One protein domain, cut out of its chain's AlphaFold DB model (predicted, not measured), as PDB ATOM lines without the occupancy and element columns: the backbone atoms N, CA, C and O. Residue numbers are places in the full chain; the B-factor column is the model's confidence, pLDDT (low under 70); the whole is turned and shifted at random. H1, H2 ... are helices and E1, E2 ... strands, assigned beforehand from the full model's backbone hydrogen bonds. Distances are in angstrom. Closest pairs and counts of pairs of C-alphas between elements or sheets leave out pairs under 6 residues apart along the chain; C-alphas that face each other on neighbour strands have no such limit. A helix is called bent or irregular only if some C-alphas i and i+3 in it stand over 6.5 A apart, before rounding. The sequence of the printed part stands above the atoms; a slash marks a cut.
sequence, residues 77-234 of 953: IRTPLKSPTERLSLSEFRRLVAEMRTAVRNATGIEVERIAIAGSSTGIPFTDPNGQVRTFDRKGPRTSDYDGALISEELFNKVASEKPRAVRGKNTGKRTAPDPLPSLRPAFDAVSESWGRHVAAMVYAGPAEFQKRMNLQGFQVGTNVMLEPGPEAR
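This is residues 77 to 234 of the 953 residues of an uncharacterized protein of Planctomycetes bacterium (UniProt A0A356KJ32). A twisted sheet of four strands forms the middle; the long helix H1 crosses one face with H3 beside it, running the opposite way, and the shorter H4 covers the other face. H2 packs on the edge strand E4, and two long loops, residues 120 to 145 and 163 to 181, reach away from the sheet on the side of H4. The printed part has 158 residues, with the named elements in the order E1, H1, E2, E3, H2, H3, E4, H4, E5, and the mixed sheet runs E4, E3, E2, E5. The class is mixed, helices and strands, with under half of the residues in named elements. The whole is compact, with a radius of gyration of the C-alphas of 15.1 A, and rounded, spanning 41 by 35 by 32 A.

E1 is residues 81 to 83, beginning at C-alpha 81 (29.701, -7.729, 30.492). H1, residues 90 to 108, is 27.0 A long. E2, residues 114 to 119, spans 16.1 A, and E3, residues 146 to 151, spans 15.4 A. H2 is residues 153 to 162, 14.4 A. H3, residues 182 to 195, 20.6 A, is only just irregular: C-alphas 183 and 186 are 6.7 A apart. E4, residues 199 to 204, spans 16.5 A, and H4 is residues 207 to 216, 14.2 A. E5, residues 225 to 227, ends at C-alpha 227 (29.694, 2.197, 39.065).

E3 is parallel to E4, with N 148 and O 200 at 2.7 A. E2 and E3 form an antiparallel hairpin, with N 149 and O 116 at 2.7 A. E5 is antiparallel to E2, with N 117 and O 226 at 2.8 A. E3, H2, H3 and E4 make a strand-helix-strand unit, two parallel neighbour strands with helices between, and E4, H4 and E5 a split one, with E3 and E2 between its strands; both crossovers are right-handed. The domain has three layers, helices on both faces of a sheet, with H1 and H2 on one face and H4 on the other: H1, at a height of 9.1 A over the sheet, lies over E2 and, only just, with 3 C-alphas on each, over E3 and E5, and it runs slantwise to the strands, at 56 degrees to E2 on the local plane. H4, on the opposite face at a height of 9.7 A, lies over E3 and runs along the strands. H3 only grazes the sheet, its closest C-alphas to E4 being Ser 192 and Val 199, 5.0 A. H1 and H3 touch, closest at the C-alphas of Ala 103 and Ala 187, 5.3 A, at a shallow tilt of 26 degrees, opposite ways. H2 is on the sheet; its closest C-alphas to E4 are Phe 156 and Val 203, 5.8 A. E1 pairs with no named strand. Every O i to N i+4 pair is within hydrogen-bond range in H1, H2 and H4; in H3, 8 of 10 are.

The C-alphas farthest apart, those of Arg 165 and Arg 234, are 42.9 A apart. The printed part has no cut. The links E2 to E3 and H2 to H3 are long. The mean pLDDT of the printed part is 71.6, and 61 residues are under 70, among them 118 to 147 and 164 to 180.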
ATOM      1  N   ILE A  77      32.052  -6.267  43.830       80.94
ATOM      2  CA  ILE A  77      31.394  -5.307  42.931       80.94
ATOM      3  C   ILE A  77      30.878  -5.993  41.662       80.94
ATOM      4  O   ILE A  77      31.419  -7.004  41.232       80.94
ATOM      5  N   ARG A  78      29.846  -5.452  41.010       78.88
ATOM      6  CA  ARG A  78      29.454  -5.882  39.659       78.88
ATOM      7  C   ARG A  78      30.268  -5.149  38.589       78.88
ATOM      8  O   ARG A  78      30.385  -3.931  38.641       78.88
ATOM      9  N   THR A  79      30.755  -5.862  37.575       77.88
ATOM     10  CA  THR A  79      31.539  -5.295  36.454       77.88
ATOM     11  C   THR A  79      30.811  -5.441  35.105       77.88
ATOM     12  O   THR A  79      29.951  -6.313  34.990       77.88
ATOM     13  N   PRO A  80      31.073  -4.611  34.077       74.81
ATOM     14  CA  PRO A  80      30.406  -4.710  32.768       74.81
ATOM     15  C   PRO A  80      30.545  -6.087  32.107       74.81
ATOM     16  O   PRO A  80      31.521  -6.791  32.348       74.81
ATOM     17  N   LEU A  81      29.592  -6.483  31.256       67.12
ATOM     18  CA  LEU A  81      29.701  -7.729  30.492       67.12
ATOM     19  C   LEU A  81      30.530  -7.568  29.222       67.12
ATOM     20  O   LEU A  81      30.273  -6.678  28.420       67.12
ATOM     21  N   LYS A  82      31.445  -8.509  29.013       67.94
ATOM     22  CA  LYS A  82      32.179  -8.743  27.771       67.94
ATOM     23  C   LYS A  82      31.404  -9.674  26.829       67.94
ATOM     24  O   LYS A  82      31.502  -9.566  25.619       67.94
ATOM     25  N   SER A  83      30.595 -10.604  27.308       62.88
ATOM     26  CA  SER A  83      29.712 -11.411  26.446       62.88
ATOM     27  C   SER A  83      28.437 -11.780  27.205       62.88
ATOM     28  O   SER A  83      28.409 -11.552  28.415       62.88
ATOM     29  N   PRO A  84      27.419 -12.405  26.573       59.62
ATOM     30  CA  PRO A  84      26.223 -12.879  27.285       59.62
ATOM     31  C   PRO A  84      26.522 -13.786  28.491       59.62
ATOM     32  O   PRO A  84      25.664 -14.003  29.342       59.62
ATOM     33  N   THR A  85      27.747 -14.318  28.563       63.84
ATOM     34  CA  THR A  85      28.208 -15.266  29.579       63.84
ATOM     35  C   THR A  85      29.499 -14.849  30.304       63.84
ATOM     36  O   THR A  85      30.016 -15.638  31.084       63.84
ATOM     37  N   GLU A  86      30.081 -13.672  30.032       69.31
ATOM     38  CA  GLU A  86      31.408 -13.281  30.562       69.31
ATOM     39  C   GLU A  86      31.446 -11.795  30.951       69.31
ATOM     40  O   GLU A  86      31.096 -10.953  30.127       69.31
ATOM     41  N   ARG A  87      31.890 -11.452  32.172       77.69
ATOM     42  CA  ARG A  87      32.121 -10.066  32.649       77.69
ATOM     43  C   ARG A  87      33.557  -9.609  32.446       77.69
ATOM     44  O   ARG A  87      34.411 -10.469  32.325       77.69
ATOM     45  N   LEU A  88      33.822  -8.301  32.448       80.94
ATOM     46  CA  LEU A  88      35.156  -7.716  32.636       80.94
ATOM     47  C   LEU A  88      35.697  -8.080  34.023       80.94
ATOM     48  O   LEU A  88      34.932  -8.152  34.989       80.94
ATOM     49  N   SER A  89      37.007  -8.262  34.162       84.69
ATOM     50  CA  SER A  89      37.620  -8.322  35.491       84.69
ATOM     51  C   SER A  89      37.571  -6.974  36.173       84.69
ATOM     52  O   SER A  89      37.331  -5.928  35.569       84.69
ATOM     53  N   LEU A  90      37.871  -7.002  37.466       85.44
ATOM     54  CA  LEU A  90      38.115  -5.797  38.231       85.44
ATOM     55  C   LEU A  90      39.280  -4.965  37.655       85.44
ATOM     56  O   LEU A  90      39.175  -3.741  37.597       85.44
ATOM     57  N   SER A  91      40.366  -5.609  37.210       87.12
ATOM     58  CA  SER A  91      41.508  -4.949  36.555       87.12
ATOM     59  C   SER A  91      41.113  -4.351  35.205       87.12
ATOM     60  O   SER A  91      41.389  -3.177  34.961       87.12
ATOM     61  N   GLU A  92      40.411  -5.113  34.360       89.25
ATOM     62  CA  GLU A  92      39.893  -4.632  33.076       89.25
ATOM     63  C   GLU A  92      38.941  -3.442  33.264       89.25
ATOM     64  O   GLU A  92      39.090  -2.423  32.595       89.25
ATOM     65  N   PHE A  93      37.996  -3.522  34.204       89.50
ATOM     66  CA  PHE A  93      37.042  -2.439  34.434       89.50
ATOM     67  C   PHE A  93      37.732  -1.170  34.958       89.50
ATOM     68  O   PHE A  93      37.455  -0.075  34.472       89.50
ATOM     69  N   ARG A  94      38.695  -1.302  35.882       91.94
ATOM     70  CA  ARG A  94      39.523  -0.168  36.329       91.94
ATOM     71  C   ARG A  94      40.317   0.444  35.174       91.94
ATOM     72  O   ARG A  94      40.375   1.668  35.075       91.94
ATOM     73  N   ARG A  95      40.885  -0.382  34.288       93.25
ATOM     74  CA  ARG A  95      41.606   0.085  33.096       93.25
ATOM     75  C   ARG A  95      40.685   0.860  32.151       93.25
ATOM     76  O   ARG A  95      41.042   1.963  31.757       93.25
ATOM     77  N   LEU A  96      39.494   0.335  31.856       90.75
ATOM     78  CA  LEU A  96      38.504   0.999  31.001       90.75
ATOM     79  C   LEU A  96      38.112   2.376  31.561       90.75
ATOM     80  O   LEU A  96      38.140   3.369  30.841       90.75
ATOM     81  N   VAL A  97      37.813   2.453  32.862       92.19
ATOM     82  CA  VAL A  97      37.490   3.718  33.544       92.19
ATOM     83  C   VAL A  97      38.657   4.710  33.459       92.19
ATOM     84  O   VAL A  97      38.445   5.882  33.152       92.19
ATOM     85  N   ALA A  98      39.894   4.255  33.684       94.06
ATOM     86  CA  ALA A  98      41.082   5.105  33.611       94.06
ATOM     87  C   ALA A  98      41.353   5.632  32.189       94.06
ATOM     88  O   ALA A  98      41.686   6.809  32.019       94.06
ATOM     89  N   GLU A  99      41.178   4.790  31.168       93.88
ATOM     90  CA  GLU A  99      41.309   5.171  29.758       93.88
ATOM     91  C   GLU A  99      40.234   6.184  29.353       93.88
ATOM     92  O   GLU A  99      40.562   7.215  28.772       93.88
ATOM     93  N   MET A 100      38.973   5.966  29.745       93.00
ATOM     94  CA  MET A 100      37.888   6.923  29.501       93.00
ATOM     95  C   MET A 100      38.138   8.271  30.187       93.00
ATOM     96  O   MET A 100      37.940   9.320  29.576       93.00
ATOM     97  N   ARG A 101      38.606   8.266  31.442       94.69
ATOM     98  CA  ARG A 101      38.936   9.499  32.177       94.69
ATOM     99  C   ARG A 101      40.080  10.258  31.503       94.69
ATOM    100  O   ARG A 101      39.990  11.467  31.313       94.69
ATOM    101  N   THR A 102      41.116   9.537  31.072       95.31
ATOM    102  CA  THR A 102      42.255  10.104  30.334       95.31
ATOM    103  C   THR A 102      41.822  10.671  28.982       95.31
ATOM    104  O   THR A 102      42.230  11.776  28.631       95.31
ATOM    105  N   ALA A 103      40.961   9.961  28.249       93.06
ATOM    106  CA  ALA A 103      40.399  10.408  26.978       93.06
ATOM    107  C   ALA A 103      39.629  11.729  27.132       93.06
ATOM    108  O   ALA A 103      39.842  12.658  26.352       93.06
ATOM    109  N   VAL A 104      38.795  11.847  28.173       94.44
ATOM    110  CA  VAL A 104      38.055  13.083  28.456       94.44
ATOM    111  C   VAL A 104      38.998  14.219  28.833       94.44
ATOM    112  O   VAL A 104      38.927  15.274  28.204       94.44
ATOM    113  N   ARG A 105      39.923  13.999  29.779       95.81
ATOM    114  CA  ARG A 105      40.895  15.021  30.191       95.81
ATOM    115  C   ARG A 105      41.703  15.536  29.002       95.81
ATOM    116  O   ARG A 105      41.834  16.744  28.837       95.81
ATOM    117  N   ASN A 106      42.216  14.644  28.157       94.31
ATOM    118  CA  ASN A 106      43.034  15.033  27.009       94.31
ATOM    119  C   ASN A 106      42.230  15.818  25.961       94.31
ATOM    120  O   ASN A 106      42.758  16.744  25.353       94.31
ATOM    121  N   ALA A 107      40.960  15.461  25.747       93.25
ATOM    122  CA  ALA A 107      40.115  16.101  24.742       93.25
ATOM    123  C   ALA A 107      39.506  17.435  25.204       93.25
ATOM    124  O   ALA A 107      39.241  18.305  24.374       93.25
ATOM    125  N   THR A 108      39.228  17.601  26.503       94.00
ATOM    126  CA  THR A 108      38.464  18.757  27.007       94.00
ATOM    127  C   THR A 108      39.182  19.589  28.062       94.00
ATOM    128  O   THR A 108      38.731  20.714  28.296       94.00
ATOM    129  N   GLY A 109      40.251  19.071  28.674       95.50
ATOM    130  CA  GLY A 109      40.919  19.643  29.846       95.50
ATOM    131  C   GLY A 109      40.196  19.392  31.175       95.50
ATOM    132  O   GLY A 109      40.690  19.834  32.206       95.50
ATOM    133  N   ILE A 110      39.049  18.702  31.162       95.00
ATOM    134  CA  ILE A 110      38.176  18.525  32.333       95.00
ATOM    135  C   ILE A 110      38.413  17.156  32.969       95.00
ATOM    136  O   ILE A 110      38.418  16.136  32.276       95.00
ATOM    137  N   GLU A 111      38.542  17.124  34.295       94.81
ATOM    138  CA  GLU A 111      38.606  15.880  35.063       94.81
ATOM    139  C   GLU A 111      37.183  15.383  35.382       94.81
ATOM    140  O   GLU A 111      36.335  16.121  35.884       94.81
ATOM    141  N   VAL A 112      36.891  14.117  35.071       92.25
ATOM    142  CA  VAL A 112      35.570  13.518  35.334       92.25
ATOM    143  C   VAL A 112      35.513  12.986  36.763       92.25
ATOM    144  O   VAL A 112      36.358  12.177  37.145       92.25
ATOM    145  N   GLU A 113      34.487  13.374  37.525       90.44
ATOM    146  CA  GLU A 113      34.330  12.977  38.932       90.44
ATOM    147  C   GLU A 113      34.023  11.489  39.091       90.44
ATOM    148  O   GLU A 113      34.598  10.822  39.949       90.44
ATOM    149  N   ARG A 114      33.088  10.967  38.286       90.00
ATOM    150  CA  ARG A 114      32.692   9.553  38.311       90.00
ATOM    151  C   ARG A 114      32.351   9.045  36.924       90.00
ATOM    152  O   ARG A 114      31.714   9.739  36.131       90.00
ATOM    153  N   ILE A 115      32.697   7.789  36.677       88.56
ATOM    154  CA  ILE A 115      32.262   7.058  35.493       88.56
ATOM    155  C   ILE A 115      31.354   5.912  35.939       88.56
ATOM    156  O   ILE A 115      31.709   5.100  36.792       88.56
ATOM    157  N   ALA A 116      30.163   5.848  35.357       84.62
ATOM    158  CA  ALA A 116      29.309   4.670  35.419       84.62
ATOM    159  C   ALA A 116      29.265   4.036  34.030       84.62
ATOM    160  O   ALA A 116      29.300   4.743  33.031       84.62
ATOM    161  N   ILE A 117      29.206   2.715  33.940       79.81
ATOM    162  CA  ILE A 117      29.129   2.013  32.660       79.81
ATOM    163  C   ILE A 117      27.861   1.172  32.658       79.81
ATOM    164  O   ILE A 117      27.688   0.278  33.487       79.81
ATOM    165  N   ALA A 118      26.966   1.466  31.723       68.19
ATOM    166  CA  ALA A 118      25.912   0.562  31.312       68.19
ATOM    167  C   ALA A 118      26.494  -0.359  30.230       68.19
ATOM    168  O   ALA A 118      26.975   0.089  29.192       68.19
ATOM    169  N   GLY A 119      26.514  -1.667  30.481       56.44
ATOM    170  CA  GLY A 119      26.940  -2.620  29.458       56.44
ATOM    171  C   GLY A 119      25.847  -2.779  28.401       56.44
ATOM    172  O   GLY A 119      24.801  -3.366  28.679       56.44
ATOM    173  N   SER A 120      26.087  -2.306  27.187       45.97
ATOM    174  CA  SER A 120      25.202  -2.500  26.035       45.97
ATOM    175  C   SER A 120      25.535  -3.778  25.249       45.97
ATOM    176  O   SER A 120      24.679  -4.325  24.566       45.97
ATOM    177  N   SER A 121      26.699  -4.392  25.472       39.09
ATOM    178  CA  SER A 121      26.989  -5.766  25.032       39.09
ATOM    179  C   SER A 121      26.501  -6.838  26.005       39.09
ATOM    180  O   SER A 121      27.007  -7.962  25.996       39.09
ATOM    181  N   THR A 122      25.571  -6.508  26.907       39.16
ATOM    182  CA  THR A 122      25.254  -7.414  28.008       39.16
ATOM    183  C   THR A 122      24.731  -8.744  27.519       39.16
ATOM    184  O   THR A 122      25.101  -9.750  28.097       39.16
ATOM    185  N   GLY A 123      23.845  -8.813  26.527       43.31
ATOM    186  CA  GLY A 123      23.136 -10.072  26.284       43.31
ATOM    187  C   GLY A 123      22.490 -10.659  27.555       43.31
ATOM    188  O   GLY A 123      22.005 -11.778  27.490       43.31
ATOM    189  N   ILE A 124      22.478  -9.909  28.676       41.88
ATOM    190  CA  ILE A 124      21.654 -10.130  29.846       41.88
ATOM    191  C   ILE A 124      20.313  -9.780  29.281       41.88
ATOM    192  O   ILE A 124      20.081  -8.610  28.951       41.88
ATOM    193  N   PRO A 125      19.471 -10.787  29.078       42.88
ATOM    194  CA  PRO A 125      18.110 -10.512  28.759       42.88
ATOM    195  C   PRO A 125      17.568  -9.874  30.038       42.88
ATOM    196  O   PRO A 125      17.394 -10.536  31.057       42.88
ATOM    197  N   PHE A 126      17.463  -8.554  30.041       45.03
ATOM    198  CA  PHE A 126      16.734  -7.872  31.084       45.03
ATOM    199  C   PHE A 126      15.288  -7.891  30.634       45.03
ATOM    200  O   PHE A 126      14.977  -7.725  29.451       45.03
ATOM    201  N   THR A 127      14.404  -8.152  31.573       41.97
ATOM    202  CA  THR A 127      13.009  -7.829  31.370       41.97
ATOM    203  C   THR A 127      12.972  -6.311  31.303       41.97
ATOM    204  O   THR A 127      13.287  -5.630  32.280       41.97
ATOM    205  N   ASP A 128      12.795  -5.787  30.094       47.78
ATOM    206  CA  ASP A 128      12.587  -4.364  29.917       47.78
ATOM    207  C   ASP A 128      11.274  -3.970  30.566       47.78
ATOM    208  O   ASP A 128      10.477  -4.862  30.836       47.78
ATOM    209  N   PRO A 129      10.999  -2.664  30.690       39.38
ATOM    210  CA  PRO A 129       9.816  -2.205  31.379       39.38
ATOM    211  C   PRO A 129       8.445  -2.614  30.790       39.38
ATOM    212  O   PRO A 129       7.434  -2.053  31.184       39.38
ATOM    213  N   ASN A 130       8.389  -3.519  29.810       40.31
ATOM    214  CA  ASN A 130       7.186  -4.077  29.192       40.31
ATOM    215  C   ASN A 130       7.124  -5.609  29.359       40.31
ATOM    216  O   ASN A 130       6.489  -6.299  28.559       40.31
ATOM    217  N   GLY A 131       7.883  -6.197  30.293       38.75
ATOM    218  CA  GLY A 131       7.953  -7.656  30.411       38.75
ATOM    219  C   GLY A 131       8.697  -8.344  29.255       38.75
ATOM    220  O   GLY A 131       8.841  -9.571  29.258       38.75
ATOM    221  N   GLN A 132       9.173  -7.592  28.252       39.72
ATOM    222  CA  GLN A 132       9.890  -8.169  27.130       39.72
ATOM    223  C   GLN A 132      11.313  -8.456  27.556       39.72
ATOM    224  O   GLN A 132      12.076  -7.580  27.958       39.72
ATOM    225  N   VAL A 133      11.684  -9.714  27.376       41.00
ATOM    226  CA  VAL A 133      13.062 -10.167  27.428       41.00
ATOM    227  C   VAL A 133      13.843  -9.419  26.346       41.00
ATOM    228  O   VAL A 133      13.790  -9.768  25.166       41.00
ATOM    229  N   ARG A 134      14.534  -8.352  26.740       41.94
ATOM    230  CA  ARG A 134      15.384  -7.556  25.864       41.94
ATOM    231  C   ARG A 134      16.828  -7.850  26.178       41.94
ATOM    232  O   ARG A 134      17.296  -7.690  27.297       41.94
ATOM    233  N   THR A 135      17.564  -8.240  25.157       44.62
ATOM    234  CA  THR A 135      19.005  -8.052  25.160       44.62
ATOM    235  C   THR A 135      19.270  -6.616  24.705       44.62
ATOM    236  O   THR A 135      18.510  -6.053  23.913       44.62
ATOM    237  N   PHE A 136      20.345  -5.991  25.184       48.66
ATOM    238  CA  PHE A 136      20.760  -4.678  24.667       48.66
ATOM    239  C   PHE A 136      21.099  -4.696  23.150       48.66
ATOM    240  O   PHE A 136      21.213  -3.642  22.531       48.66
ATOM    241  N   ASP A 137      21.128  -5.877  22.522       40.69
ATOM    242  CA  ASP A 137      21.438  -6.158  21.111       40.69
ATOM    243  C   ASP A 137      20.284  -5.832  20.129       40.69
ATOM    244  O   ASP A 137      20.068  -6.504  19.122       40.69
ATOM    245  N   ARG A 138      19.462  -4.814  20.430       35.00
ATOM    246  CA  ARG A 138      18.377  -4.380  19.521       35.00
ATOM    247  C   ARG A 138      18.874  -3.447  18.421       35.00
ATOM    248  O   ARG A 138      18.172  -3.184  17.445       35.00
ATOM    249  N   LYS A 139      20.075  -2.912  18.587       38.34
ATOM    250  CA  LYS A 139      20.734  -2.083  17.598       38.34
ATOM    251  C   LYS A 139      21.952  -2.899  17.140       38.34
ATOM    252  O   LYS A 139      22.599  -3.507  17.970       38.34
ATOM    253  N   GLY A 140      22.150  -3.049  15.829       32.84
ATOM    254  CA  GLY A 140      23.061  -4.060  15.263       32.84
ATOM    255  C   GLY A 140      24.538  -3.924  15.686       32.84
ATOM    256  O   GLY A 140      24.858  -3.069  16.502       32.84
ATOM    257  N   PRO A 141      25.471  -4.671  15.063       31.77
ATOM    258  CA  PRO A 141      26.871  -4.858  15.504       31.77
ATOM    259  C   PRO A 141      27.758  -3.593  15.589       31.77
ATOM    260  O   PRO A 141      28.965  -3.694  15.759       31.77
ATOM    261  N   ARG A 142      27.184  -2.396  15.429       35.97
ATOM    262  CA  ARG A 142      27.836  -1.086  15.546       35.97
ATOM    263  C   ARG A 142      27.229  -0.175  16.610       35.97
ATOM    264  O   ARG A 142      27.558   1.006  16.649       35.97
ATOM    265  N   THR A 143      26.316  -0.656  17.443       43.25
ATOM    266  CA  THR A 143      25.967   0.115  18.638       43.25
ATOM    267  C   THR A 143      26.916  -0.207  19.748       43.25
ATOM    268  O   THR A 143      27.383  -1.336  19.819       43.25
ATOM    269  N   SER A 144      27.237   0.822  20.530       43.81
ATOM    270  CA  SER A 144      28.186   0.768  21.633       43.81
ATOM    271  C   SER A 144      28.040  -0.551  22.367       43.81
ATOM    272  O   SER A 144      26.924  -0.980  22.639       43.81
ATOM    273  N   ASP A 145      29.150  -1.212  22.654       53.94
ATOM    274  CA  ASP A 145      29.230  -2.368  23.540       53.94
ATOM    275  C   ASP A 145      29.328  -1.913  25.006       53.94
ATOM    276  O   ASP A 145      28.904  -2.620  25.925       53.94
ATOM    277  N   TYR A 146      29.820  -0.688  25.217       55.25
ATOM    278  CA  TYR A 146      29.826  -0.001  26.501       55.25
ATOM    279  C   TYR A 146      29.215   1.397  26.359       55.25
ATOM    280  O   TYR A 146      29.796   2.273  25.716       55.25
ATOM    281  N   ASP A 147      28.060   1.611  26.992       64.88
ATOM    282  CA  ASP A 147      27.448   2.924  27.176       64.88
ATOM    283  C   ASP A 147      27.910   3.502  28.517       64.88
ATOM    284  O   ASP A 147      27.375   3.215  29.589       64.88
ATOM    285  N   GLY A 148      28.948   4.325  28.469       71.62
ATOM    286  CA  GLY A 148      29.414   5.109  29.597       71.62
ATOM    287  C   GLY A 148      28.449   6.231  29.978       71.62
ATOM    288  O   GLY A 148      27.773   6.836  29.151       71.62
ATOM    289  N   ALA A 149      28.439   6.570  31.253       78.69
ATOM    290  CA  ALA A 149      27.875   7.779  31.807       78.69
ATOM    291  C   ALA A 149      29.000   8.510  32.542       78.69
ATOM    292  O   ALA A 149      29.491   8.051  33.575       78.69
ATOM    293  N   LEU A 150      29.424   9.634  31.974       81.94
ATOM    294  CA  LEU A 150      30.359  10.567  32.584       81.94
ATOM    295  C   LEU A 150      29.557  11.494  33.486       81.94
ATOM    296  O   LEU A 150      28.664  12.206  33.022       81.94
ATOM    297  N   ILE A 151      29.865  11.480  34.772       83.38
ATOM    298  CA  ILE A 151      29.210  12.328  35.757       83.38
ATOM    299  C   ILE A 151      30.221  13.408  36.138       83.38
ATOM    300  O   ILE A 151      31.245  13.110  36.752       83.38
ATOM    301  N   SER A 152      29.971  14.633  35.680       89.00
ATOM    302  CA  SER A 152      30.812  15.811  35.914       89.00
ATOM    303  C   SER A 152      30.002  17.061  35.579       89.00
ATOM    304  O   SER A 152      29.567  17.234  34.435       89.00
ATOM    305  N   GLU A 153      29.799  17.931  36.569       87.44
ATOM    306  CA  GLU A 153      29.069  19.188  36.385       87.44
ATOM    307  C   GLU A 153      29.787  20.106  35.383       87.44
ATOM    308  O   GLU A 153      29.164  20.662  34.475       87.44
ATOM    309  N   GLU A 154      31.115  20.199  35.482       91.00
ATOM    310  CA  GLU A 154      31.952  21.004  34.588       91.00
ATOM    311  C   GLU A 154      31.849  20.530  33.129       91.00
ATOM    312  O   GLU A 154      31.590  21.330  32.222       91.00
ATOM    313  N   LEU A 155      31.966  19.216  32.893       88.56
ATOM    314  CA  LEU A 155      31.835  18.645  31.551       88.56
ATOM    315  C   LEU A 155      30.422  18.837  31.001       88.56
ATOM    316  O   LEU A 155      30.258  19.151  29.821       88.56
ATOM    317  N   PHE A 156      29.399  18.678  31.842       86.62
ATOM    318  CA  PHE A 156      28.010  18.894  31.453       86.62
ATOM    319  C   PHE A 156      27.768  20.341  31.014       86.62
ATOM    320  O   PHE A 156      27.187  20.570  29.950       86.62
ATOM    321  N   ASN A 157      28.260  21.313  31.784       87.50
ATOM    322  CA  ASN A 157      28.133  22.734  31.471       87.50
ATOM    323  C   ASN A 157      28.845  23.093  30.160       87.50
ATOM    324  O   ASN A 157      28.283  23.830  29.347       87.50
ATOM    325  N   LYS A 158      30.025  22.511  29.901       88.00
ATOM    326  CA  LYS A 158      30.738  22.669  28.623       88.00
ATOM    327  C   LYS A 158      29.966  22.072  27.443       88.00
ATOM    328  O   LYS A 158      29.816  22.712  26.407       88.00
ATOM    329  N   VAL A 159      29.407  20.868  27.593       83.38
ATOM    330  CA  VAL A 159      28.569  20.264  26.540       83.38
ATOM    331  C   VAL A 159      27.323  21.116  26.278       83.38
ATOM    332  O   VAL A 159      26.946  21.324  25.124       83.38
ATOM    333  N   ALA A 160      26.689  21.624  27.336       81.00
ATOM    334  CA  ALA A 160      25.493  22.452  27.238       81.00
ATOM    335  C   ALA A 160      25.761  23.808  26.561       81.00
ATOM    336  O   ALA A 160      24.894  24.286  25.824       81.00
ATOM    337  N   SER A 161      26.935  24.413  26.778       83.38
ATOM    338  CA  SER A 161      27.313  25.689  26.159       83.38
ATOM    339  C   SER A 161      27.685  25.542  24.680       83.38
ATOM    340  O   SER A 161      27.262  26.361  23.867       83.38
ATOM    341  N   GLU A 162      28.404  24.480  24.306       82.06
ATOM    342  CA  GLU A 162      28.836  24.235  22.920       82.06
ATOM    343  C   GLU A 162      27.724  23.638  22.038       82.06
ATOM    344  O   GLU A 162      27.700  23.843  20.822       82.06
ATOM    345  N   LYS A 163      26.757  22.925  22.632       75.06
ATOM    346  CA  LYS A 163      25.561  22.404  21.949       75.06
ATOM    347  C   LYS A 163      24.276  22.986  22.566       75.06
ATOM    348  O   LYS A 163      23.484  22.237  23.138       75.06
ATOM    349  N   PRO A 164      23.965  24.285  22.381       56.53
ATOM    350  CA  PRO A 164      22.799  24.927  23.007       56.53
ATOM    351  C   PRO A 164      21.447  24.336  22.562       56.53
ATOM    352  O   PRO A 164      20.436  24.492  23.248       56.53
ATOM    353  N   ARG A 165      21.418  23.609  21.431       55.47
ATOM    354  CA  ARG A 165      20.264  22.832  20.936       55.47
ATOM    355  C   ARG A 165      20.141  21.424  21.534       55.47
ATOM    356  O   ARG A 165      19.330  20.650  21.027       55.47
ATOM    357  N   ALA A 166      20.920  21.083  22.566       49.88
ATOM    358  CA  ALA A 166      20.856  19.805  23.275       49.88
ATOM    359  C   ALA A 166      19.393  19.356  23.452       49.88
ATOM    360  O   ALA A 166      18.569  20.027  24.082       49.88
ATOM    361  N   VAL A 167      19.081  18.270  22.743       47.78
ATOM    362  CA  VAL A 167      17.748  17.851  22.313       47.78
ATOM    363  C   VAL A 167      16.798  17.838  23.501       47.78
ATOM    364  O   VAL A 167      16.970  17.059  24.438       47.78
ATOM    365  N   ARG A 168      15.768  18.690  23.458       48.09
ATOM    366  CA  ARG A 168      14.589  18.550  24.317       48.09
ATOM    367  C   ARG A 168      14.038  17.160  24.013       48.09
ATOM    368  O   ARG A 168      13.524  16.942  22.917       48.09
ATOM    369  N   GLY A 169      14.247  16.197  24.911       48.50
ATOM    370  CA  GLY A 169      13.829  14.823  24.655       48.50
ATOM    371  C   GLY A 169      12.344  14.835  24.308       48.50
ATOM    372  O   GLY A 169      11.556  15.299  25.136       48.50
ATOM    373  N   LYS A 170      11.979  14.374  23.099       40.44
ATOM    374  CA  LYS A 170      10.610  14.471  22.549       40.44
ATOM    375  C   LYS A 170       9.536  13.985  23.531       40.44
ATOM    376  O   LYS A 170       8.436  14.516  23.521       40.44
ATOM    377  N   ASN A 171       9.899  13.067  24.430       38.44
ATOM    378  CA  ASN A 171       8.987  12.454  25.394       38.44
ATOM    379  C   ASN A 171       9.073  13.038  26.818       38.44
ATOM    380  O   ASN A 171       8.258  12.679  27.655       38.44
ATOM    381  N   THR A 172      10.056  13.892  27.145       50.41
ATOM    382  CA  THR A 172      10.256  14.365  28.538       50.41
ATOM    383  C   THR A 172      10.275  15.881  28.711       50.41
ATOM    384  O   THR A 172      10.241  16.353  29.845       50.41
ATOM    385  N   GLY A 173      10.369  16.666  27.630       45.53
ATOM    386  CA  GLY A 173      10.328  18.135  27.686       45.53
ATOM    387  C   GLY A 173      11.524  18.816  28.379       45.53
ATOM    388  O   GLY A 173      11.612  20.047  28.364       45.53
ATOM    389  N   LYS A 174      12.462  18.046  28.946       50.03
ATOM    390  CA  LYS A 174      13.626  18.521  29.714       50.03
ATOM    391  C   LYS A 174      14.890  18.565  28.853       50.03
ATOM    392  O   LYS A 174      15.046  17.746  27.947       50.03
ATOM    393  N   ARG A 175      15.784  19.519  29.154       48.38
ATOM    394  CA  ARG A 175      17.128  19.611  28.561       48.38
ATOM    395  C   ARG A 175      17.879  18.312  28.856       48.38
ATOM    396  O   ARG A 175      17.942  17.882  30.003       48.38
ATOM    397  N   THR A 176      18.405  17.680  27.820       51.31
ATOM    398  CA  THR A 176      19.354  16.572  27.934       51.31
ATOM    399  C   THR A 176      20.457  16.824  26.936       51.31
ATOM    400  O   THR A 176      20.153  17.143  25.787       51.31
ATOM    401  N   ALA A 177      21.707  16.641  27.347       51.88
ATOM    402  CA  ALA A 177      22.851  16.597  26.449       51.88
ATOM    403  C   ALA A 177      23.301  15.133  26.267       51.88
ATOM    404  O   ALA A 177      24.253  14.703  26.907       51.88
ATOM    405  N   PRO A 178      22.593  14.322  25.454       56.97
ATOM    406  CA  PRO A 178      22.867  12.889  25.365       56.97
ATOM    407  C   PRO A 178      24.078  12.532  24.491       56.97
ATOM    408  O   PRO A 178      24.423  11.363  24.427       56.97
ATOM    409  N   ASP A 179      24.707  13.484  23.798       63.22
ATOM    410  CA  ASP A 179      25.764  13.186  22.825       63.22
ATOM    411  C   ASP A 179      27.035  13.978  23.172       63.22
ATOM    412  O   ASP A 179      26.963  15.219  23.213       63.22
ATOM    413  N   PRO A 180      28.183  13.311  23.412       69.25
ATOM    414  CA  PRO A 180      29.405  13.972  23.853       69.25
ATOM    415  C   PRO A 180      29.870  14.995  22.809       69.25
ATOM    416  O   PRO A 180      29.449  14.967  21.643       69.25
ATOM    417  N   LEU A 181      30.699  15.958  23.224       77.12
ATOM    418  CA  LEU A 181      31.273  16.952  22.313       77.12
ATOM    419  C   LEU A 181      31.887  16.262  21.084       77.12
ATOM    420  O   LEU A 181      32.461  15.182  21.231       77.12
ATOM    421  N   PRO A 182      31.818  16.852  19.875       80.38
ATOM    422  CA  PRO A 182      32.468  16.268  18.702       80.38
ATOM    423  C   PRO A 182      33.964  15.998  18.932       80.38
ATOM    424  O   PRO A 182      34.485  15.022  18.405       80.38
ATOM    425  N   SER A 183      34.621  16.799  19.781       82.69
ATOM    426  CA  SER A 183      36.017  16.626  20.205       82.69
ATOM    427  C   SER A 183      36.284  15.364  21.033       82.69
ATOM    428  O   SER A 183      37.408  14.876  21.033       82.69
ATOM    429  N   LEU A 184      35.275  14.801  21.708       86.06
ATOM    430  CA  LEU A 184      35.402  13.550  22.466       86.06
ATOM    431  C   LEU A 184      35.304  12.305  21.577       86.06
ATOM    432  O   LEU A 184      35.757  11.242  21.992       86.06
ATOM    433  N   ARG A 185      34.729  12.414  20.369       86.12
ATOM    434  CA  ARG A 185      34.513  11.252  19.490       86.12
ATOM    435  C   ARG A 185      35.823  10.559  19.098       86.12
ATOM    436  O   ARG A 185      35.927   9.380  19.406       86.12
ATOM    437  N   PRO A 186      36.857  11.254  18.579       88.56
ATOM    438  CA  PRO A 186      38.123  10.593  18.245       88.56
ATOM    439  C   PRO A 186      38.786   9.924  19.455       88.56
ATOM    440  O   PRO A 186      39.404   8.872  19.328       88.56
ATOM    441  N   ALA A 187      38.641  10.517  20.646       89.94
ATOM    442  CA  ALA A 187      39.202   9.966  21.873       89.94
ATOM    443  C   ALA A 187      38.474   8.681  22.304       89.94
ATOM    444  O   ALA A 187      39.126   7.708  22.675       89.94
ATOM    445  N   PHE A 188      37.140   8.637  22.207       88.75
ATOM    446  CA  PHE A 188      36.378   7.411  22.456       88.75
ATOM    447  C   PHE A 188      36.502   6.374  21.343       88.75
ATOM    448  O   PHE A 188      36.439   5.186  21.648       88.75
ATOM    449  N   ASP A 189      36.743   6.771  20.095       84.50
ATOM    450  CA  ASP A 189      37.049   5.843  19.003       84.50
ATOM    451  C   ASP A 189      38.389   5.129  19.255       84.50
ATOM    452  O   ASP A 189      38.472   3.916  19.094       84.50
ATOM    453  N   ALA A 190      39.402   5.835  19.773       88.19
ATOM    454  CA  ALA A 190      40.675   5.224  20.169       88.19
ATOM    455  C   ALA A 190      40.527   4.246  21.354       88.19
ATOM    456  O   ALA A 190      41.115   3.164  21.345       88.19
ATOM    457  N   VAL A 191      39.704   4.585  22.358       88.81
ATOM    458  CA  VAL A 191      39.339   3.630  23.425       88.81
ATOM    459  C   VAL A 191      38.535   2.465  22.831       88.81
ATOM    460  O   VAL A 191      38.717   1.318  23.216       88.81
ATOM    461  N   SER A 192      37.668   2.723  21.854       83.69
ATOM    462  CA  SER A 192      36.895   1.665  21.207       83.69
ATOM    463  C   SER A 192      37.799   0.659  20.490       83.69
ATOM    464  O   SER A 192      37.616  -0.553  20.599       83.69
ATOM    465  N   GLU A 193      38.812   1.164  19.788       79.44
ATOM    466  CA  GLU A 193      39.807   0.365  19.081       79.44
ATOM    467  C   GLU A 193      40.635  -0.499  20.044       79.44
ATOM    468  O   GLU A 193      40.775  -1.700  19.811       79.44
ATOM    469  N   SER A 194      41.101   0.057  21.174       81.56
ATOM    470  CA  SER A 194      41.899  -0.696  22.159       81.56
ATOM    471  C   SER A 194      41.123  -1.843  22.819       81.56
ATOM    472  O   SER A 194      41.708  -2.868  23.182       81.56
ATOM    473  N   TRP A 195      39.801  -1.701  22.944       80.38
ATOM    474  CA  TRP A 195      38.909  -2.726  23.493       80.38
ATOM    475  C   TRP A 195      38.265  -3.620  22.427       80.38
ATOM    476  O   TRP A 195      37.568  -4.577  22.783       80.38
ATOM    477  N   GLY A 196      38.492  -3.331  21.139       74.38
ATOM    478  CA  GLY A 196      37.845  -4.002  20.009       74.38
ATOM    479  C   GLY A 196      36.317  -3.907  20.055       74.38
ATOM    480  O   GLY A 196      35.635  -4.864  19.689       74.38
ATOM    481  N   ARG A 197      35.788  -2.811  20.612       74.69
ATOM    482  CA  ARG A 197      34.388  -2.638  21.014       74.69
ATOM    483  C   ARG A 197      33.985  -1.189  20.988       74.69
ATOM    484  O   ARG A 197      34.752  -0.355  21.439       74.69
ATOM    485  N   HIS A 198      32.770  -0.872  20.563       74.50
ATOM    486  CA  HIS A 198      32.371   0.530  20.522       74.50
ATOM    487  C   HIS A 198      32.089   1.073  21.940       74.50
ATOM    488  O   HIS A 198      31.242   0.555  22.665       74.50
ATOM    489  N   VAL A 199      32.806   2.118  22.347       79.69
ATOM    490  CA  VAL A 199      32.625   2.847  23.606       79.69
ATOM    491  C   VAL A 199      31.941   4.170  23.292       79.69
ATOM    492  O   VAL A 199      32.486   5.010  22.580       79.69
ATOM    493  N   ALA A 200      30.748   4.369  23.840       79.00
ATOM    494  CA  ALA A 200      30.044   5.646  23.794       79.00
ATOM    495  C   ALA A 200      29.887   6.188  25.212       79.00
ATOM    496  O   ALA A 200      29.946   5.430  26.176       79.00
ATOM    497  N   ALA A 201      29.691   7.498  25.365       83.75
ATOM    498  CA  ALA A 201      29.468   8.070  26.685       83.75
ATOM    499  C   ALA A 201      28.450   9.212  26.675       83.75
ATOM    500  O   ALA A 201      28.539  10.125  25.860       83.75
ATOM    501  N   MET A 202      27.511   9.184  27.617       83.56
ATOM    502  CA  MET A 202      26.587  10.279  27.910       83.56
ATOM    503  C   MET A 202      27.123  11.125  29.067       83.56
ATOM    504  O   MET A 202      27.772  10.593  29.964       83.56
ATOM    505  N   VAL A 203      26.838  12.428  29.076       83.81
ATOM    506  CA  VAL A 203      27.294  13.342  30.137       83.81
ATOM    507  C   VAL A 203      26.124  13.753  31.027       83.81
ATOM    508  O   VAL A 203      25.072  14.156  30.529       83.81
ATOM    509  N   TYR A 204      26.317  13.682  32.342       85.81
ATOM    510  CA  TYR A 204      25.330  14.050  33.359       85.81
ATOM    511  C   TYR A 204      25.927  15.045  34.354       85.81
ATOM    512  O   TYR A 204      27.095  14.923  34.721       85.81
ATOM    513  N   ALA A 205      25.109  15.990  34.830       84.81
ATOM    514  CA  ALA A 205      25.562  17.023  35.761       84.81
ATOM    515  C   ALA A 205      25.878  16.474  37.162       84.81
ATOM    516  O   ALA A 205      26.678  17.053  37.882       84.81
ATOM    517  N   GLY A 206      25.269  15.352  37.562       86.75
ATOM    518  CA  GLY A 206      25.538  14.741  38.861       86.75
ATOM    519  C   GLY A 206      24.886  13.366  39.060       86.75
ATOM    520  O   GLY A 206      24.029  12.957  38.263       86.75
ATOM    521  N   PRO A 207      25.239  12.642  40.144       82.69
ATOM    522  CA  PRO A 207      24.743  11.287  40.401       82.69
ATOM    523  C   PRO A 207      23.218  11.199  40.546       82.69
ATOM    524  O   PRO A 207      22.611  10.234  40.090       82.69
ATOM    525  N   ALA A 208      22.582  12.212  41.145       80.12
ATOM    526  CA  ALA A 208      21.131  12.240  41.334       80.12
ATOM    527  C   ALA A 208      20.371  12.352  40.001       80.12
ATOM    528  O   ALA A 208      19.344  11.697  39.807       80.12
ATOM    529  N   GLU A 209      20.881  13.152  39.059       79.75
ATOM    530  CA  GLU A 209      20.296  13.257  37.723       79.75
ATOM    531  C   GLU A 209      20.489  11.960  36.937       79.75
ATOM    532  O   GLU A 209      19.543  11.469  36.316       79.75
ATOM    533  N   PHE A 210      21.685  11.375  37.022       82.56
ATOM    534  CA  PHE A 210      21.974  10.082  36.426       82.56
ATOM    535  C   PHE A 210      21.029   8.988  36.949       82.56
ATOM    536  O   PHE A 210      20.336   8.346  36.160       82.56
ATOM    537  N   GLN A 211      20.908   8.840  38.272       78.25
ATOM    538  CA  GLN A 211      20.015   7.865  38.903       78.25
ATOM    539  C   GLN A 211      18.559   8.068  38.475       78.25
ATOM    540  O   GLN A 211      17.871   7.114  38.117       78.25
ATOM    541  N   LYS A 212      18.086   9.318  38.463       76.44
ATOM    542  CA  LYS A 212      16.733   9.655  38.010       76.44
ATOM    543  C   LYS A 212      16.490   9.210  36.568       76.44
ATOM    544  O   LYS A 212      15.399   8.746  36.250       76.44
ATOM    545  N   ARG A 213      17.487   9.355  35.693       73.62
ATOM    546  CA  ARG A 213      17.405   8.936  34.286       73.62
ATOM    547  C   ARG A 213      17.420   7.423  34.136       73.62
ATOM    548  O   ARG A 213      16.604   6.913  33.377       73.62
ATOM    549  N   MET A 214      18.276   6.734  34.885       76.25
ATOM    550  CA  MET A 214      18.302   5.273  34.915       76.25
ATOM    551  C   MET A 214      16.951   4.720  35.380       76.25
ATOM    552  O   MET A 214      16.363   3.906  34.677       76.25
ATOM    553  N   ASN A 215      16.372   5.278  36.447       70.50
ATOM    554  CA  ASN A 215      15.049   4.877  36.934       70.50
ATOM    555  C   ASN A 215      13.945   5.063  35.875       70.50
ATOM    556  O   ASN A 215      13.105   4.185  35.713       70.50
ATOM    557  N   LEU A 216      13.958   6.168  35.117       66.69
ATOM    558  CA  LEU A 216      12.993   6.404  34.028       66.69
ATOM    559  C   LEU A 216      13.116   5.397  32.876       66.69
ATOM    560  O   LEU A 216      12.166   5.216  32.122       66.69
ATOM    561  N   GLN A 217      14.286   4.783  32.713       61.22
ATOM    562  CA  GLN A 217      14.547   3.755  31.706       61.22
ATOM    563  C   GLN A 217      14.404   2.331  32.268       61.22
ATOM    564  O   GLN A 217      14.653   1.372  31.544       61.22
ATOM    565  N   GLY A 218      14.011   2.185  33.540       62.16
ATOM    566  CA  GLY A 218      13.934   0.891  34.225       62.16
ATOM    567  C   GLY A 218      15.293   0.304  34.615       62.16
ATOM    568  O   GLY A 218      15.394  -0.880  34.918       62.16
ATOM    569  N   PHE A 219      16.358   1.105  34.613       66.31
ATOM    570  CA  PHE A 219      17.690   0.674  35.020       66.31
ATOM    571  C   PHE A 219      17.944   0.968  36.498       66.31
ATOM    572  O   PHE A 219      17.711   2.073  36.987       66.31
ATOM    573  N   GLN A 220      18.503  -0.016  37.197       68.12
ATOM    574  CA  GLN A 220      18.982   0.136  38.568       68.12
ATOM    575  C   GLN A 220      20.513   0.213  38.597       68.12
ATOM    576  O   GLN A 220      21.209  -0.677  38.091       68.12
ATOM    577  N   VAL A 221      21.042   1.275  39.211       72.12
ATOM    578  CA  VAL A 221      22.474   1.431  39.494       72.12
ATOM    579  C   VAL A 221      22.906   0.402  40.531       72.12
ATOM    580  O   VAL A 221      22.217   0.179  41.519       72.12
ATOM    581  N   GLY A 222      24.024  -0.268  40.266       65.12
ATOM    582  CA  GLY A 222      24.471  -1.439  41.015       65.12
ATOM    583  C   GLY A 222      23.903  -2.758  40.487       65.12
ATOM    584  O   GLY A 222      24.490  -3.799  40.770       65.12
ATOM    585  N   THR A 223      22.839  -2.735  39.669       64.62
ATOM    586  CA  THR A 223      22.264  -3.944  39.052       64.62
ATOM    587  C   THR A 223      22.625  -4.042  37.569       64.62
ATOM    588  O   THR A 223      23.364  -4.955  37.180       64.62
ATOM    589  N   ASN A 224      22.129  -3.087  36.775       65.31
ATOM    590  CA  ASN A 224      22.227  -3.037  35.307       65.31
ATOM    591  C   ASN A 224      23.264  -2.000  34.851       65.31
ATOM    592  O   ASN A 224      23.747  -2.049  33.724       65.31
ATOM    593  N   VAL A 225      23.604  -1.077  35.748       71.69
ATOM    594  CA  VAL A 225      24.606  -0.035  35.557       71.69
ATOM    595  C   VAL A 225      25.673  -0.213  36.622       71.69
ATOM    596  O   VAL A 225      25.371  -0.202  37.816       71.69
ATOM    597  N   MET A 226      26.919  -0.369  36.198       84.06
ATOM    598  CA  MET A 226      28.048  -0.617  37.080       84.06
ATOM    599  C   MET A 226      28.751   0.706  37.371       84.06
ATOM    600  O   MET A 226      29.167   1.407  36.449       84.06
ATOM    601  N   LEU A 227      28.869   1.064  38.647       83.75
ATOM    602  CA  LEU A 227      29.694   2.197  39.065       83.75
ATOM    603  C   LEU A 227      31.172   1.817  38.981       83.75
ATOM    604  O   LEU A 227      31.507   0.640  39.125       83.75
ATOM    605  N   GLU A 228      32.043   2.804  38.758       86.94
ATOM    606  CA  GLU A 228      33.486   2.576  38.818       86.94
ATOM    607  C   GLU A 228      33.889   1.865  40.124       86.94
ATOM    608  O   GLU A 228      33.355   2.183  41.192       86.94
ATOM    609  N   PRO A 229      34.811   0.888  40.072       85.38
ATOM    610  CA  PRO A 229      35.185   0.152  41.266       85.38
ATOM    611  C   PRO A 229      35.934   1.014  42.266       85.38
ATOM    612  O   PRO A 229      37.010   1.527  41.954       85.38
ATOM    613  N   GLY A 230      35.414   1.075  43.493       84.75
ATOM    614  CA  GLY A 230      36.121   1.671  44.619       84.75
ATOM    615  C   GLY A 230      37.462   0.974  44.911       84.75
ATOM    616  O   GLY A 230      37.699  -0.170  44.479       84.75
ATOM    617  N   PRO A 231      38.379   1.644  45.633       83.50
ATOM    618  CA  PRO A 231      39.660   1.063  46.045       83.50
ATOM    619  C   PRO A 231      39.496  -0.184  46.932       83.50
ATOM    620  O   PRO A 231      40.352  -1.069  46.926       83.50
ATOM    621  N   GLU A 232      38.383  -0.282  47.656       82.00
ATOM    622  CA  GLU A 232      38.011  -1.404  48.514       82.00
ATOM    623  C   GLU A 232      37.470  -2.616  47.751       82.00
ATOM    624  O   GLU A 232      37.472  -3.713  48.308       82.00
ATOM    625  N   ALA A 233      37.052  -2.463  46.489       83.81
ATOM    626  CA  ALA A 233      36.566  -3.584  45.693       83.81
ATOM    627  C   ALA A 233      37.684  -4.622  45.509       83.81
ATOM    628  O   ALA A 233      38.780  -4.293  45.031       83.81
ATOM    629  N   ARG A 234      37.414  -5.874  45.904       79.88
ATOM    630  CA  ARG A 234      38.396  -6.977  45.865       79.88
ATOM    631  C   ARG A 234      38.086  -8.046  44.818       79.88
ATOM    632  O   ARG A 234      39.011  -8.709  44.368       79.88
TER     633      ARG A 234